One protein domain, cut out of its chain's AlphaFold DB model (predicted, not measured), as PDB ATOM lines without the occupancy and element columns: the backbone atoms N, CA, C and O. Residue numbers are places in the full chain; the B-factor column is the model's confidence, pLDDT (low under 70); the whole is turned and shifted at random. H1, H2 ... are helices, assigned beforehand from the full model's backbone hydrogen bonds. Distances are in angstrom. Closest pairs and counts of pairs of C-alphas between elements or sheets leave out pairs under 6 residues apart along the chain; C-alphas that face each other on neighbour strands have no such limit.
ATOM      1  N   PRO A 312     300.655 220.290 204.505       90.75
ATOM      2  CA  PRO A 312     301.608 221.124 203.780       90.75
ATOM      3  C   PRO A 312     303.001 220.481 203.731       90.75
ATOM      4  O   PRO A 312     303.367 219.694 204.602       90.75
ATOM      5  N   VAL A 313     303.813 220.882 202.747       92.25
ATOM      6  CA  VAL A 313     305.224 220.470 202.657       92.25
ATOM      7  C   VAL A 313     305.944 220.830 203.967       92.25
ATOM      8  O   VAL A 313     305.867 221.997 204.374       92.25
ATOM      9  N   PRO A 314     306.642 219.886 204.631       93.44
ATOM     10  CA  PRO A 314     307.311 220.142 205.905       93.44
ATOM     11  C   PRO A 314     308.249 221.351 205.844       93.44
ATOM     12  O   PRO A 314     308.963 221.527 204.860       93.44
ATOM     13  N   LEU A 315     308.250 222.182 206.894       92.69
ATOM     14  CA  LEU A 315     309.069 223.405 207.010       92.69
ATOM     15  C   LEU A 315     308.779 224.498 205.968       92.69
ATOM     16  O   LEU A 315     309.422 225.548 205.988       92.69
ATOM     17  N   SER A 316     307.790 224.309 205.093       95.00
ATOM     18  CA  SER A 316     307.308 225.394 204.242       95.00
ATOM     19  C   SER A 316     306.704 226.524 205.091       95.00
ATOM     20  O   SER A 316     306.226 226.278 206.204       95.00
ATOM     21  N   PRO A 317     306.632 227.763 204.572       95.19
ATOM     22  CA  PRO A 317     305.951 228.858 205.264       95.19
ATOM     23  C   PRO A 317     304.514 228.507 205.683       95.19
ATOM     24  O   PRO A 317     304.057 228.921 206.745       95.19
ATOM     25  N   VAL A 318     303.822 227.695 204.875       91.94
ATOM     26  CA  VAL A 318     302.462 227.216 205.159       91.94
ATOM     27  C   VAL A 318     302.452 226.214 206.317       91.94
ATOM     28  O   VAL A 318     301.613 226.338 207.208       91.94
ATOM     29  N   ASP A 319     303.386 225.259 206.345       93.81
ATOM     30  CA  ASP A 319     303.531 224.315 207.464       93.81
ATOM     31  C   ASP A 319     303.841 225.043 208.773       93.81
ATOM     32  O   ASP A 319     303.157 224.847 209.778       93.81
ATOM     33  N   LEU A 320     304.814 225.955 208.759       94.19
ATOM     34  CA  LEU A 320     305.182 226.741 209.937       94.19
ATOM     35  C   LEU A 320     304.000 227.566 210.460       94.19
ATOM     36  O   LEU A 320     303.728 227.550 211.664       94.19
ATOM     37  N   ALA A 321     303.252 228.218 209.564       92.81
ATOM     38  CA  ALA A 321     302.039 228.947 209.921       92.81
ATOM     39  C   ALA A 321     300.973 228.023 210.531       92.81
ATOM     40  O   ALA A 321     300.390 228.349 211.566       92.81
ATOM     41  N   TYR A 322     300.748 226.844 209.946       89.38
ATOM     42  CA  TYR A 322     299.770 225.878 210.443       89.38
ATOM     43  C   TYR A 322     300.166 225.293 211.807       89.38
ATOM     44  O   TYR A 322     299.329 225.171 212.705       89.38
ATOM     45  N   ARG A 323     301.453 224.990 212.013       91.81
ATOM     46  CA  ARG A 323     301.995 224.517 213.296       91.81
ATOM     47  C   ARG A 323     301.871 225.582 214.379       91.81
ATOM     48  O   ARG A 323     301.460 225.256 215.495       91.81
ATOM     49  N   PHE A 324     302.188 226.836 214.058       92.50
ATOM     50  CA  PHE A 324     301.988 227.964 214.964       92.50
ATOM     51  C   PHE A 324     300.508 228.121 215.329       92.50
ATOM     52  O   PHE A 324     300.172 228.126 216.511       92.50
ATOM     53  N   MET A 325     299.620 228.144 214.330       88.31
ATOM     54  CA  MET A 325     298.176 228.249 214.536       88.31
ATOM     55  C   MET A 325     297.647 227.111 215.417       88.31
ATOM     56  O   MET A 325     296.944 227.367 216.387       88.31
ATOM     57  N   ARG A 326     298.039 225.858 215.154       87.44
ATOM     58  CA  ARG A 326     297.630 224.697 215.959       87.44
ATOM     59  C   ARG A 326     298.130 224.794 217.405       87.44
ATOM     60  O   ARG A 326     297.389 224.447 218.322       87.44
ATOM     61  N   LYS A 327     299.362 225.267 217.631       88.75
ATOM     62  CA  LYS A 327     299.886 225.520 218.988       88.75
ATOM     63  C   LYS A 327     299.110 226.633 219.691       88.75
ATOM     64  O   LYS A 327     298.704 226.439 220.832       88.75
ATOM     65  N   ALA A 328     298.858 227.746 219.007       86.19
ATOM     66  CA  ALA A 328     298.069 228.854 219.536       86.19
ATOM     67  C   ALA A 328     296.646 228.402 219.898       86.19
ATOM     68  O   ALA A 328     296.179 228.666 221.000       86.19
ATOM     69  N   MET A 329     295.985 227.638 219.025       86.12
ATOM     70  CA  MET A 329     294.656 227.081 219.289       86.12
ATOM     71  C   MET A 329     294.644 226.131 220.488       86.12
ATOM     72  O   MET A 329     293.706 226.182 221.272       86.12
ATOM     73  N   LYS A 330     295.679 225.301 220.682       84.19
ATOM     74  CA  LYS A 330     295.790 224.455 221.883       84.19
ATOM     75  C   LYS A 330     295.991 225.275 223.159       84.19
ATOM     76  O   LYS A 330     295.401 224.944 224.178       84.19
ATOM     77  N   LEU A 331     296.808 226.328 223.098       84.12
ATOM     78  CA  LEU A 331     297.118 227.173 224.253       84.12
ATOM     79  C   LEU A 331     295.918 228.032 224.679       84.12
ATOM     80  O   LEU A 331     295.619 228.132 225.861       84.12
ATOM     81  N   PHE A 332     295.226 228.646 223.718       78.69
ATOM     82  CA  PHE A 332     294.095 229.538 223.985       78.69
ATOM     83  C   PHE A 332     292.748 228.808 224.041       78.69
ATOM     84  O   PHE A 332     291.793 229.320 224.624       78.69
ATOM     85  N   GLY A 333     292.669 227.607 223.464       78.50
ATOM     86  CA  GLY A 333     291.466 226.784 223.449       78.50
ATOM     87  C   GLY A 333     291.006 226.363 224.839       78.50
ATOM     88  O   GLY A 333     289.815 226.233 225.046       78.50
ATOM     89  N   THR A 334     291.895 226.245 225.827       82.62
ATOM     90  CA  THR A 334     291.506 225.936 227.219       82.62
ATOM     91  C   THR A 334     290.703 227.055 227.891       82.62
ATOM     92  O   THR A 334     289.970 226.804 228.844       82.62
ATOM     93  N   HIS A 335     290.817 228.294 227.399       88.81
ATOM     94  CA  HIS A 335     290.092 229.450 227.929       88.81
ATOM     95  C   HIS A 335     288.864 229.832 227.092       88.81
ATOM     96  O   HIS A 335     287.966 230.505 227.599       88.81
ATOM     97  N   SER A 336     288.818 229.420 225.825       91.31
ATOM     98  CA  SER A 336     287.733 229.696 224.879       91.31
ATOM     99  C   SER A 336     286.834 228.474 224.740       91.31
ATOM    100  O   SER A 336     287.248 227.449 224.202       91.31
ATOM    101  N   SER A 337     285.582 228.595 225.173       90.31
ATOM    102  CA  SER A 337     284.612 227.498 225.094       90.31
ATOM    103  C   SER A 337     284.334 227.103 223.641       90.31
ATOM    104  O   SER A 337     284.232 225.915 223.341       90.31
ATOM    105  N   GLY A 338     284.305 228.074 222.719       88.06
ATOM    106  CA  GLY A 338     284.108 227.810 221.292       88.06
ATOM    107  C   GLY A 338     285.267 227.042 220.650       88.06
ATOM    108  O   GLY A 338     285.043 226.060 219.943       88.06
ATOM    109  N   LEU A 339     286.514 227.449 220.919       89.06
ATOM    110  CA  LEU A 339     287.693 226.737 220.414       89.06
ATOM    111  C   LEU A 339     287.858 225.366 221.072       89.06
ATOM    112  O   LEU A 339     288.199 224.413 220.376       89.06
ATOM    113  N   HIS A 340     287.612 225.256 222.381       90.56
ATOM    114  CA  HIS A 340     287.646 223.980 223.093       90.56
ATOM    115  C   HIS A 340     286.690 222.972 222.456       90.56
ATOM    116  O   HIS A 340     287.095 221.860 222.123       90.56
ATOM    117  N   LEU A 341     285.438 223.388 222.239       89.12
ATOM    118  CA  LEU A 341     284.393 222.551 221.662       89.12
ATOM    119  C   LEU A 341     284.730 222.110 220.233       89.12
ATOM    120  O   LEU A 341     284.600 220.930 219.905       89.12
ATOM    121  N   GLY A 342     285.239 223.031 219.407       88.12
ATOM    122  CA  GLY A 342     285.688 222.716 218.050       88.12
ATOM    123  C   GLY A 342     286.879 221.756 218.011       88.12
ATOM    124  O   GLY A 342     286.944 220.886 217.147       88.12
ATOM    125  N   MET A 343     287.801 221.856 218.969       87.94
ATOM    126  CA  MET A 343     288.948 220.947 219.071       87.94
ATOM    127  C   MET A 343     288.575 219.561 219.606       87.94
ATOM    128  O   MET A 343     289.223 218.587 219.225       87.94
ATOM    129  N   SER A 344     287.578 219.461 220.489       88.06
ATOM    130  CA  SER A 344     287.166 218.189 221.095       88.06
ATOM    131  C   SER A 344     286.173 217.407 220.238       88.06
ATOM    132  O   SER A 344     286.233 216.181 220.213       88.06
ATOM    133  N   THR A 345     285.279 218.098 219.527       87.62
ATOM    134  CA  THR A 345     284.188 217.466 218.760       87.62
ATOM    135  C   THR A 345     284.292 217.654 217.247       87.62
ATOM    136  O   THR A 345     283.554 217.003 216.516       87.62
ATOM    137  N   GLY A 346     285.191 218.520 216.769       87.19
ATOM    138  CA  GLY A 346     285.237 218.989 215.381       87.19
ATOM    139  C   GLY A 346     284.578 220.364 215.227       87.19
ATOM    140  O   GLY A 346     283.564 220.664 215.859       87.19
ATOM    141  N   PHE A 347     285.157 221.232 214.393       86.62
ATOM    142  CA  PHE A 347     284.660 222.603 214.190       86.62
ATOM    143  C   PHE A 347     283.317 222.655 213.449       86.62
ATOM    144  O   PHE A 347     282.582 223.627 213.577       86.62
ATOM    145  N   ASP A 348     282.993 221.606 212.708       83.25
ATOM    146  CA  ASP A 348     281.767 221.385 211.945       83.25
ATOM    147  C   ASP A 348     280.770 220.449 212.653       83.25
ATOM    148  O   ASP A 348     279.718 220.132 212.099       83.25
ATOM    149  N   SER A 349     281.062 220.040 213.891       87.00
ATOM    150  CA  SER A 349     280.160 219.214 214.692       87.00
ATOM    151  C   SER A 349     278.867 219.959 215.037       87.00
ATOM    152  O   SER A 349     278.846 221.186 215.174       87.00
ATOM    153  N   GLY A 350     277.778 219.216 215.263       84.12
ATOM    154  CA  GLY A 350     276.510 219.812 215.697       84.12
ATOM    155  C   GLY A 350     276.643 220.651 216.974       84.12
ATOM    156  O   GLY A 350     276.038 221.712 217.068       84.12
ATOM    157  N   SER A 351     277.505 220.244 217.913       87.56
ATOM    158  CA  SER A 351     277.765 220.992 219.148       87.56
ATOM    159  C   SER A 351     278.478 222.321 218.872       87.56
ATOM    160  O   SER A 351     278.079 223.358 219.406       87.56
ATOM    161  N   SER A 352     279.493 222.317 218.002       89.06
ATOM    162  CA  SER A 352     280.192 223.535 217.569       89.06
ATOM    163  C   SER A 352     279.260 224.492 216.828       89.06
ATOM    164  O   SER A 352     279.294 225.702 217.068       89.06
ATOM    165  N   LEU A 353     278.387 223.962 215.967       89.00
ATOM    166  CA  LEU A 353     277.378 224.748 215.258       89.00
ATOM    167  C   LEU A 353     276.353 225.357 216.219       89.00
ATOM    168  O   LEU A 353     276.041 226.537 216.097       89.00
ATOM    169  N   ASP A 354     275.884 224.603 217.209       88.62
ATOM    170  CA  ASP A 354     274.971 225.097 218.239       88.62
ATOM    171  C   ASP A 354     275.567 226.252 219.040       88.62
ATOM    172  O   ASP A 354     274.895 227.259 219.277       88.62
ATOM    173  N   TYR A 355     276.841 226.141 219.415       91.56
ATOM    174  CA  TYR A 355     277.572 227.231 220.050       91.56
ATOM    175  C   TYR A 355     277.643 228.468 219.135       91.56
ATOM    176  O   TYR A 355     277.356 229.593 219.555       91.56
ATOM    177  N   VAL A 356     277.951 228.264 217.848       92.12
ATOM    178  CA  VAL A 356     277.964 229.335 216.843       92.12
ATOM    179  C   VAL A 356     276.589 229.985 216.689       92.12
ATOM    180  O   VAL A 356     276.523 231.208 216.557       92.12
ATOM    181  N   TYR A 357     275.506 229.208 216.726       90.12
ATOM    182  CA  TYR A 357     274.131 229.695 216.618       90.12
ATOM    183  C   TYR A 357     273.669 230.471 217.849       90.12
ATOM    184  O   TYR A 357     272.943 231.449 217.687       90.12
ATOM    185  N   GLN A 358     274.106 230.086 219.052       91.38
ATOM    186  CA  GLN A 358     273.842 230.847 220.279       91.38
ATOM    187  C   GLN A 358     274.483 232.237 220.235       91.38
ATOM    188  O   GLN A 358     273.933 233.181 220.792       91.38
ATOM    189  N   ASN A 359     275.624 232.374 219.546       94.25
ATOM    190  CA  ASN A 359     276.321 233.646 219.343       94.25
ATOM    191  C   ASN A 359     276.658 234.391 220.652       94.25
ATOM    192  O   ASN A 359     276.677 235.622 220.694       94.25
ATOM    193  N   GLN A 360     276.931 233.646 221.722       94.62
ATOM    194  CA  GLN A 360     277.282 234.189 223.032       94.62
ATOM    195  C   GLN A 360     278.686 233.723 223.432       94.62
ATOM    196  O   GLN A 360     278.925 232.517 223.483       94.62
ATOM    197  N   PRO A 361     279.624 234.642 223.729       94.75
ATOM    198  CA  PRO A 361     280.926 234.279 224.279       94.75
ATOM    199  C   PRO A 361     280.795 233.643 225.670       94.75
ATOM    200  O   PRO A 361     280.226 234.255 226.571       94.75
ATOM    201  N   GLN A 362     281.359 232.449 225.861       94.56
ATOM    202  CA  GLN A 362     281.219 231.638 227.085       94.56
ATOM    203  C   GLN A 362     282.576 231.218 227.674       94.56
ATOM    204  O   GLN A 362     282.641 230.291 228.477       94.56
ATOM    205  N   GLY A 363     283.672 231.858 227.258       91.62
ATOM    206  CA  GLY A 363     285.011 231.558 227.754       91.62
ATOM    207  C   GLY A 363     285.136 231.730 229.270       91.62
ATOM    208  O   GLY A 363     284.461 232.562 229.879       91.62
ATOM    209  N   SER A 364     286.036 230.953 229.874       91.62
ATOM    210  CA  SER A 364     286.167 230.823 231.334       91.62
ATOM    211  C   SER A 364     286.661 232.093 232.038       91.62
ATOM    212  O   SER A 364     286.463 232.255 233.239       91.62
ATOM    213  N   ASN A 365     287.287 233.018 231.306       92.75
ATOM    214  CA  ASN A 365     287.753 234.309 231.812       92.75
ATOM    215  C   ASN A 365     287.572 235.430 230.764       92.75
ATOM    216  O   ASN A 365     287.073 235.208 229.659       92.75
ATOM    217  N   ALA A 366     287.959 236.667 231.102       92.25
ATOM    218  CA  ALA A 366     287.816 237.821 230.206       92.25
ATOM    219  C   ALA A 366     288.544 237.634 228.860       92.25
ATOM    220  O   ALA A 366     287.987 237.957 227.811       92.25
ATOM    221  N   PHE A 367     289.747 237.058 228.888       90.88
ATOM    222  CA  PHE A 367     290.513 236.744 227.684       90.88
ATOM    223  C   PHE A 367     289.816 235.674 226.829       90.88
ATOM    224  O   PHE A 367     289.635 235.861 225.630       90.88
ATOM    225  N   GLY A 368     289.331 234.596 227.443       91.19
ATOM    226  CA  GLY A 368     288.561 233.546 226.780       91.19
ATOM    227  C   GLY A 368     287.294 234.069 226.105       91.19
ATOM    228  O   GLY A 368     287.024 233.737 224.953       91.19
ATOM    229  N   ARG A 369     286.554 234.964 226.776       93.56
ATOM    230  CA  ARG A 369     285.385 235.642 226.190       93.56
ATOM    231  C   ARG A 369     285.759 236.544 225.013       93.56
ATOM    232  O   ARG A 369     284.999 236.629 224.050       93.56
ATOM    233  N   LEU A 370     286.922 237.200 225.050       92.69
ATOM    234  CA  LEU A 370     287.429 237.964 223.908       92.69
ATOM    235  C   LEU A 370     287.747 237.046 222.717       92.69
ATOM    236  O   LEU A 370     287.348 237.352 221.593       92.69
ATOM    237  N   VAL A 371     288.411 235.914 222.957       90.88
ATOM    238  CA  VAL A 371     288.731 234.921 221.918       90.88
ATOM    239  C   VAL A 371     287.458 234.341 221.299       90.88
ATOM    240  O   VAL A 371     287.328 234.336 220.076       90.88
ATOM    241  N   ASP A 372     286.485 233.949 222.120       93.25
ATOM    242  CA  ASP A 372     285.165 233.502 221.664       93.25
ATOM    243  C   ASP A 372     284.470 234.568 220.809       93.25
ATOM    244  O   ASP A 372     283.916 234.264 219.755       93.25
ATOM    245  N   LYS A 373     284.529 235.841 221.220       93.62
ATOM    246  CA  LYS A 373     283.954 236.948 220.449       93.62
ATOM    247  C   LYS A 373     284.619 237.082 219.079       93.62
ATOM    248  O   LYS A 373     283.913 237.298 218.096       93.62
ATOM    249  N   ILE A 374     285.945 236.959 218.990       91.19
ATOM    250  CA  ILE A 374     286.671 236.994 217.708       91.19
ATOM    251  C   ILE A 374     286.273 235.796 216.843       91.19
ATOM    252  O   ILE A 374     285.929 235.979 215.675       91.19
ATOM    253  N   TYR A 375     286.265 234.596 217.429       90.62
ATOM    254  CA  TYR A 375     285.839 233.364 216.774       90.62
ATOM    255  C   TYR A 375     284.435 233.533 216.187       90.62
ATOM    256  O   TYR A 375     284.283 233.536 214.965       90.62
ATOM    257  N   LEU A 376     283.430 233.798 217.026       93.19
ATOM    258  CA  LEU A 376     282.028 233.949 216.629       93.19
ATOM    259  C   LEU A 376     281.822 235.033 215.563       93.19
ATOM    260  O   LEU A 376     280.956 234.866 214.706       93.19
ATOM    261  N   ASN A 377     282.606 236.114 215.569       94.25
ATOM    262  CA  ASN A 377     282.496 237.202 214.589       94.25
ATOM    263  C   ASN A 377     283.266 236.974 213.281       94.25
ATOM    264  O   ASN A 377     283.194 237.819 212.382       94.25
ATOM    265  N   SER A 378     283.959 235.843 213.126       92.38
ATOM    266  CA  SER A 378     284.571 235.480 211.847       92.38
ATOM    267  C   SER A 378     283.528 235.432 210.720       92.38
ATOM    268  O   SER A 378     282.348 235.131 210.925       92.38
ATOM    269  N   VAL A 379     283.956 235.755 209.494       91.44
ATOM    270  CA  VAL A 379     283.069 235.808 208.316       91.44
ATOM    271  C   VAL A 379     282.333 234.479 208.119       91.44
ATOM    272  O   VAL A 379     281.129 234.498 207.877       91.44
ATOM    273  N   GLY A 380     283.033 233.352 208.289       90.69
ATOM    274  CA  GLY A 380     282.456 232.013 208.163       90.69
ATOM    275  C   GLY A 380     281.309 231.779 209.145       90.69
ATOM    276  O   GLY A 380     280.211 231.423 208.727       90.69
ATOM    277  N   TRP A 381     281.510 232.074 210.433       92.44
ATOM    278  CA  TRP A 381     280.473 231.855 211.445       92.44
ATOM    279  C   TRP A 381     279.300 232.829 211.352       92.44
ATOM    280  O   TRP A 381     278.162 232.426 211.591       92.44
ATOM    281  N   ARG A 382     279.528 234.073 210.911       94.44
ATOM    282  CA  ARG A 382     278.427 234.984 210.543       94.44
ATOM    283  C   ARG A 382     277.579 234.404 209.408       94.44
ATOM    284  O   ARG A 382     276.356 234.427 209.499       94.44
ATOM    285  N   GLY A 383     278.223 233.842 208.383       92.56
ATOM    286  CA  GLY A 383     277.537 233.175 207.275       92.56
ATOM    287  C   GLY A 383     276.743 231.945 207.719       92.56
ATOM    288  O   GLY A 383     275.587 231.794 207.336       92.56
ATOM    289  N   ILE A 384     277.314 231.105 208.584       90.44
ATOM    290  CA  ILE A 384     276.624 229.933 209.146       90.44
ATOM    291  C   ILE A 384     275.391 230.339 209.960       90.44
ATOM    292  O   ILE A 384     274.334 229.731 209.804       90.44
ATOM    293  N   ARG A 385     275.464 231.410 210.757       91.88
ATOM    294  CA  ARG A 385     274.275 231.938 211.447       91.88
ATOM    295  C   ARG A 385     273.197 232.413 210.478       91.88
ATOM    296  O   ARG A 385     272.036 232.068 210.669       91.88
ATOM    297  N   GLN A 386     273.572 233.122 209.411       93.38
ATOM    298  CA  GLN A 386     272.613 233.518 208.376       93.38
ATOM    299  C   GLN A 386     271.980 232.298 207.688       93.38
ATOM    300  O   GLN A 386     270.776 232.281 207.438       93.38
ATOM    301  N   ARG A 387     272.768 231.241 207.437       89.88
ATOM    302  CA  ARG A 387     272.266 229.967 206.906       89.88
ATOM    303  C   ARG A 387     271.202 229.361 207.823       89.88
ATOM    304  O   ARG A 387     270.186 228.917 207.302       89.88
ATOM    305  N   LYS A 388     271.386 229.370 209.151       88.69
ATOM    306  CA  LYS A 388     270.344 228.917 210.094       88.69
ATOM    307  C   LYS A 388     269.048 229.699 209.909       88.69
ATOM    308  O   LYS A 388     268.001 229.077 209.775       88.69
ATOM    309  N   THR A 389     269.113 231.028 209.841       90.81
ATOM    310  CA  THR A 389     267.923 231.863 209.612       90.81
ATOM    311  C   THR A 389     267.212 231.489 208.310       90.81
ATOM    312  O   THR A 389     265.999 231.301 208.312       90.81
ATOM    313  N   HIS A 390     267.948 231.314 207.208       90.75
ATOM    314  CA  HIS A 390     267.353 230.905 205.933       90.75
ATOM    315  C   HIS A 390     266.742 229.503 205.990       90.75
ATOM    316  O   HIS A 390     265.638 229.311 205.496       90.75
ATOM    317  N   LEU A 391     267.415 228.538 206.623       87.81
ATOM    318  CA  LEU A 391     266.871 227.190 206.808       87.81
ATOM    319  C   LEU A 391     265.566 227.222 207.603       87.81
ATOM    320  O   LEU A 391     264.604 226.582 207.203       87.81
ATOM    321  N   GLN A 392     265.502 228.006 208.682       89.06
ATOM    322  CA  GLN A 392     264.279 228.159 209.471       89.06
ATOM    323  C   GLN A 392     263.133 228.764 208.650       89.06
ATOM    324  O   GLN A 392     262.010 228.277 208.735       89.06
ATOM    325  N   ILE A 393     263.406 229.787 207.834       90.88
ATOM    326  CA  ILE A 393     262.405 230.389 206.937       90.88
ATOM    327  C   ILE A 393     261.901 229.358 205.918       90.88
ATOM    328  O   ILE A 393     260.694 229.204 205.759       90.88
ATOM    329  N   LEU A 394     262.812 228.633 205.265       90.69
ATOM    330  CA  LEU A 394     262.469 227.653 204.233       90.69
ATOM    331  C   LEU A 394     261.693 226.459 204.796       90.69
ATOM    332  O   LEU A 394     260.751 225.999 204.160       90.69
ATOM    333  N   ILE A 395     262.057 225.978 205.990       89.88
ATOM    334  CA  ILE A 395     261.312 224.913 206.676       89.88
ATOM    335  C   ILE A 395     259.877 225.380 206.935       89.88
ATOM    336  O   ILE A 395     258.948 224.690 206.530       89.88
ATOM    337  N   LYS A 396     259.688 226.572 207.512       90.12
ATOM    338  CA  LYS A 396     258.349 227.129 207.777       90.12
ATOM    339  C   LYS A 396     257.525 227.326 206.506       90.12
ATOM    340  O   LYS A 396     256.337 227.026 206.487       90.12
ATOM    341  N   GLN A 397     258.147 227.802 205.426       91.69
ATOM    342  CA  GLN A 397     257.481 227.930 204.126       91.69
ATOM    343  C   GLN A 397     257.039 226.567 203.586       91.69
ATOM    344  O   GLN A 397     255.888 226.410 203.196       91.69
ATOM    345  N   ALA A 398     257.914 225.560 203.635       91.75
ATOM    346  CA  ALA A 398     257.577 224.211 203.198       91.75
ATOM    347  C   ALA A 398     256.447 223.592 204.039       91.75
ATOM    348  O   ALA A 398     255.568 222.930 203.487       91.75
ATOM    349  N   VAL A 399     256.438 223.823 205.356       91.56
ATOM    350  CA  VAL A 399     255.347 223.383 206.235       91.56
ATOM    351  C   VAL A 399     254.035 224.080 205.870       91.56
ATOM    352  O   VAL A 399     253.031 223.400 205.654       91.56
ATOM    353  N   ALA A 400     254.040 225.407 205.724       92.31
ATOM    354  CA  ALA A 400     252.859 226.166 205.317       92.31
ATOM    355  C   ALA A 400     252.296 225.678 203.969       92.31
ATOM    356  O   ALA A 400     251.085 225.485 203.841       92.31
ATOM    357  N   ASP A 401     253.164 225.395 202.996       94.25
ATOM    358  CA  ASP A 401     252.778 224.867 201.686       94.25
ATOM    359  C   ASP A 401     252.153 223.466 201.770       94.25
ATOM    360  O   ASP A 401     251.223 223.154 201.021       94.25
ATOM    361  N   LEU A 402     252.652 222.600 202.659       94.94
ATOM    362  CA  LEU A 402     252.074 221.273 202.893       94.94
ATOM    363  C   LEU A 402     250.706 221.375 203.569       94.94
ATOM    364  O   LEU A 402     249.758 220.731 203.114       94.94
ATOM    365  N   HIS A 403     250.576 222.226 204.588       94.38
ATOM    366  CA  HIS A 403     249.301 222.492 205.252       94.38
ATOM    367  C   HIS A 403     248.256 223.050 204.283       94.38
ATOM    368  O   HIS A 403     247.131 222.554 204.253       94.38
ATOM    369  N   ALA A 404     248.627 224.008 203.427       95.69
ATOM    370  CA  ALA A 404     247.735 224.566 202.408       95.69
ATOM    371  C   ALA A 404     247.227 223.508 201.410       95.69
ATOM    372  O   ALA A 404     246.143 223.651 200.846       95.69
ATOM    373  N   LYS A 405     247.986 222.424 201.209       95.81
ATOM    374  CA  LYS A 405     247.622 221.283 200.354       95.81
ATOM    375  C   LYS A 405     246.913 220.153 201.112       95.81
ATOM    376  O   LYS A 405     246.619 219.125 200.506       95.81
ATOM    377  N   GLY A 406     246.668 220.302 202.417       96.00
ATOM    378  CA  GLY A 406     246.091 219.251 203.262       96.00
ATOM    379  C   GLY A 406     246.995 218.022 203.421       96.00
ATOM    380  O   GLY A 406     246.503 216.922 203.668       96.00
ATOM    381  N   LEU A 407     248.309 218.180 203.239       96.38
ATOM    382  CA  LEU A 407     249.287 217.098 203.336       96.38
ATOM    383  C   LEU A 407     249.899 217.037 204.739       96.38
ATOM    384  O   LEU A 407     250.118 218.058 205.388       96.38
ATOM    385  N   ALA A 408     250.222 215.826 205.198       94.12
ATOM    386  CA  ALA A 408     250.905 215.631 206.473       94.12
ATOM    387  C   ALA A 408     252.349 216.156 206.418       94.12
ATOM    388  O   ALA A 408     253.102 215.834 205.496       94.12
ATOM    389  N   VAL A 409     252.759 216.889 207.454       92.19
ATOM    390  CA  VAL A 409     254.142 217.341 207.628       92.19
ATOM    391  C   VAL A 409     254.968 216.218 208.242       92.19
ATOM    392  O   VAL A 409     254.647 215.688 209.304       92.19
ATOM    393  N   ARG A 410     256.051 215.839 207.564       90.88
ATOM    394  CA  ARG A 410     257.029 214.865 208.057       90.88
ATOM    395  C   ARG A 410     258.418 215.424 207.812       90.88
ATOM    396  O   ARG A 410     258.780 215.682 206.668       90.88
ATOM    397  N   VAL A 411     259.187 215.602 208.880       85.12
ATOM    398  CA  VAL A 411     260.547 216.145 208.813       85.12
ATOM    399  C   VAL A 411     261.539 215.037 209.143       85.12
ATOM    400  O   VAL A 411     261.381 214.336 210.139       85.12
ATOM    401  N   VAL A 412     262.555 214.879 208.296       85.38
ATOM    402  CA  VAL A 412     263.656 213.929 208.487       85.38
ATOM    403  C   VAL A 412     264.965 214.684 208.302       85.38
ATOM    404  O   VAL A 412     265.203 215.248 207.237       85.38
ATOM    405  N   ASP A 413     265.816 214.682 209.326       79.31
ATOM    406  CA  ASP A 413     267.188 215.177 209.230       79.31
ATOM    407  C   ASP A 413     268.148 213.980 209.169       79.31
ATOM    408  O   ASP A 413     268.369 213.280 210.156       79.31
ATOM    409  N   ILE A 414     268.686 213.722 207.975       74.88
ATOM    410  CA  ILE A 414     269.550 212.566 207.675       74.88
ATOM    411  C   ILE A 414     270.972 212.774 208.241       74.88
ATOM    412  O   ILE A 414     271.731 211.818 208.384       74.88
ATOM    413  N   ALA A 415     271.333 214.008 208.613       69.56
ATOM    414  CA  ALA A 415     272.651 214.378 209.127       69.56
ATOM    415  C   ALA A 415     272.544 215.242 210.399       69.56
ATOM    416  O   ALA A 415     273.335 216.166 210.598       69.56
ATOM    417  N   ALA A 416     271.573 214.926 211.266       59.41
ATOM    418  CA  ALA A 416     271.153 215.773 212.387       59.41
ATOM    419  C   ALA A 416     272.276 216.173 213.355       59.41
ATOM    420  O   ALA A 416     272.233 217.250 213.957       59.41
ATOM    421  N   GLY A 417     273.304 215.329 213.503       67.50
ATOM    422  CA  GLY A 417     274.348 215.533 214.503       67.50
ATOM    423  C   GLY A 417     273.741 215.947 215.853       67.50
ATOM    424  O   GLY A 417     272.690 215.458 216.251       67.50
ATOM    425  N   HIS A 418     274.377 216.900 216.530       69.31
ATOM    426  CA  HIS A 418     273.839 217.534 217.742       69.31
ATOM    427  C   HIS A 418     273.213 218.918 217.473       69.31
ATOM    428  O   HIS A 418     273.002 219.680 218.411       69.31
ATOM    429  N   GLY A 419     272.998 219.295 216.207       71.69
ATOM    430  CA  GLY A 419     272.564 220.646 215.851       71.69
ATOM    431  C   GLY A 419     271.059 220.826 216.046       71.69
ATOM    432  O   GLY A 419     270.268 220.132 215.419       71.69
ATOM    433  N   ARG A 420     270.633 221.803 216.851       77.00
ATOM    434  CA  ARG A 420     269.205 222.011 217.176       77.00
ATOM    435  C   ARG A 420     268.428 222.852 216.165       77.00
ATOM    436  O   ARG A 420     267.233 223.046 216.327       77.00
ATOM    437  N   TYR A 421     269.064 223.345 215.106       78.50
ATOM    438  CA  TYR A 421     268.470 224.330 214.193       78.50
ATOM    439  C   TYR A 421     267.152 223.888 213.522       78.50
ATOM    440  O   TYR A 421     266.294 224.743 213.305       78.50
ATOM    441  N   VAL A 422     266.978 222.593 213.216       81.00
ATOM    442  CA  VAL A 422     265.712 222.045 212.684       81.00
ATOM    443  C   VAL A 422     264.632 222.036 213.762       81.00
ATOM    444  O   VAL A 422     263.521 222.495 213.519       81.00
ATOM    445  N   LEU A 423     264.971 221.580 214.972       82.62
ATOM    446  CA  LEU A 423     264.053 221.591 216.113       82.62
ATOM    447  C   LEU A 423     263.641 223.023 216.465       82.62
ATOM    448  O   LEU A 423     262.460 223.287 216.639       82.62
ATOM    449  N   ASP A 424     264.582 223.970 216.466       82.19
ATOM    450  CA  ASP A 424     264.309 225.394 216.685       82.19
ATOM    451  C   ASP A 424     263.371 225.986 215.614       82.19
ATOM    452  O   ASP A 424     262.659 226.956 215.881       82.19
ATOM    453  N   ALA A 425     263.407 225.459 214.382       82.31
ATOM    454  CA  ALA A 425     262.516 225.893 213.307       82.31
ATOM    455  C   ALA A 425     261.064 225.480 213.584       82.31
ATOM    456  O   ALA A 425     260.161 226.287 213.365       82.31
ATOM    457  N   LEU A 426     260.882 224.255 214.088       82.62
ATOM    458  CA  LEU A 426     259.590 223.606 214.327       82.62
ATOM    459  C   LEU A 426     259.004 223.899 215.716       82.62
ATOM    460  O   LEU A 426     257.798 223.839 215.891       82.62
ATOM    461  N   ALA A 427     259.828 224.237 216.711       76.31
ATOM    462  CA  ALA A 427     259.385 224.485 218.088       76.31
ATOM    463  C   ALA A 427     258.490 225.731 218.252       76.31
ATOM    464  O   ALA A 427     257.950 225.953 219.330       76.31
ATOM    465  N   ASN A 428     258.375 226.556 217.208       58.88
ATOM    466  CA  ASN A 428     257.565 227.775 217.177       58.88
ATOM    467  C   ASN A 428     256.349 227.650 216.234       58.88
ATOM    468  O   ASN A 428     255.857 228.683 215.773       58.88
ATOM    469  N   GLU A 429     255.937 226.427 215.883       52.78
ATOM    470  CA  GLU A 429     254.725 226.137 215.099       52.78
ATOM    471  C   GLU A 429     253.582 225.584 215.949       52.78
ATOM    472  O   GLU A 429     253.861 224.816 216.901       52.78
TER     473      GLU A 429
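What this domain is: This is residues 312 to 429 of the 429 residues of the protein "Alpha/beta fold hydrolase" of Escherichia coli (UniProt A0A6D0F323). Three short helices, H2, H3 and H4, form a small cluster, with H1 leading away from it at one corner and the long helix H5 running out on another side. Beyond H5 the chain folds back through residues 405 to 420 to the short H6, which packs on the middle of H5. The printed part has 118 residues with six named helices, H1 to H6 in order, and no named strand; its class is all helix. It is loose, with a radius of gyration of the C-alphas of 18.5 A, and elongated, spanning 62 by 36 by 22 A.

How they stand to each other: H1, residues 317 to 333, and the hub H2, residues 337 to 345, touch only at the corner, Gly 333 to His 340, C-alphas 4.8 A apart. H2 and H3, residues 350 to 358, touch as a helical hairpin at a shallow tilt of 17 degrees, opposite ways, closest at the C-alphas of Gly 342 and Ser 352, 5.6 A. H4, residues 366 to 376, touches H2 at a steep tilt of 63 degrees, closest at the C-alphas of Gly 338 and Asp 372, 5.8 A. H5, residues 379 to 404, touches H3 with residues 381 to 388 alone, about perpendicular at 87 degrees; the C-alphas of Tyr 357 and Arg 385 are closest, 5.6 A. H6, residues 421 to 426, touches H5 at its residues 388 to 396 alone, at a shallow tilt of 27 degrees, the same way, with the C-alphas of Gln 392 and Ala 425 closest, 4.8 A. H1 and H5 are apart. In H1, H2, H3, H4, H5 and H6 every O i to N i+4 pair is within hydrogen-bond range.

Where its parts are: H1 begins at C-alpha 317 (305.951, 228.858, 205.264) and is 23.3 A long. H4 measures 15.3 A and H5 37.5 A, ending at C-alpha 404 (247.735, 224.566, 202.408). H2, H3 and H6 are shorter, and H6 ends at C-alpha 426 (259.590, 223.606, 214.327).

The domain as a whole: The C-alphas of Leu 315 and Gly 406 are farthest apart, 63.2 A. The printed part has no cut, and the link from H5 to H6 is long. Confidence is under 70 at residues 415 to 418 and 428 to 429.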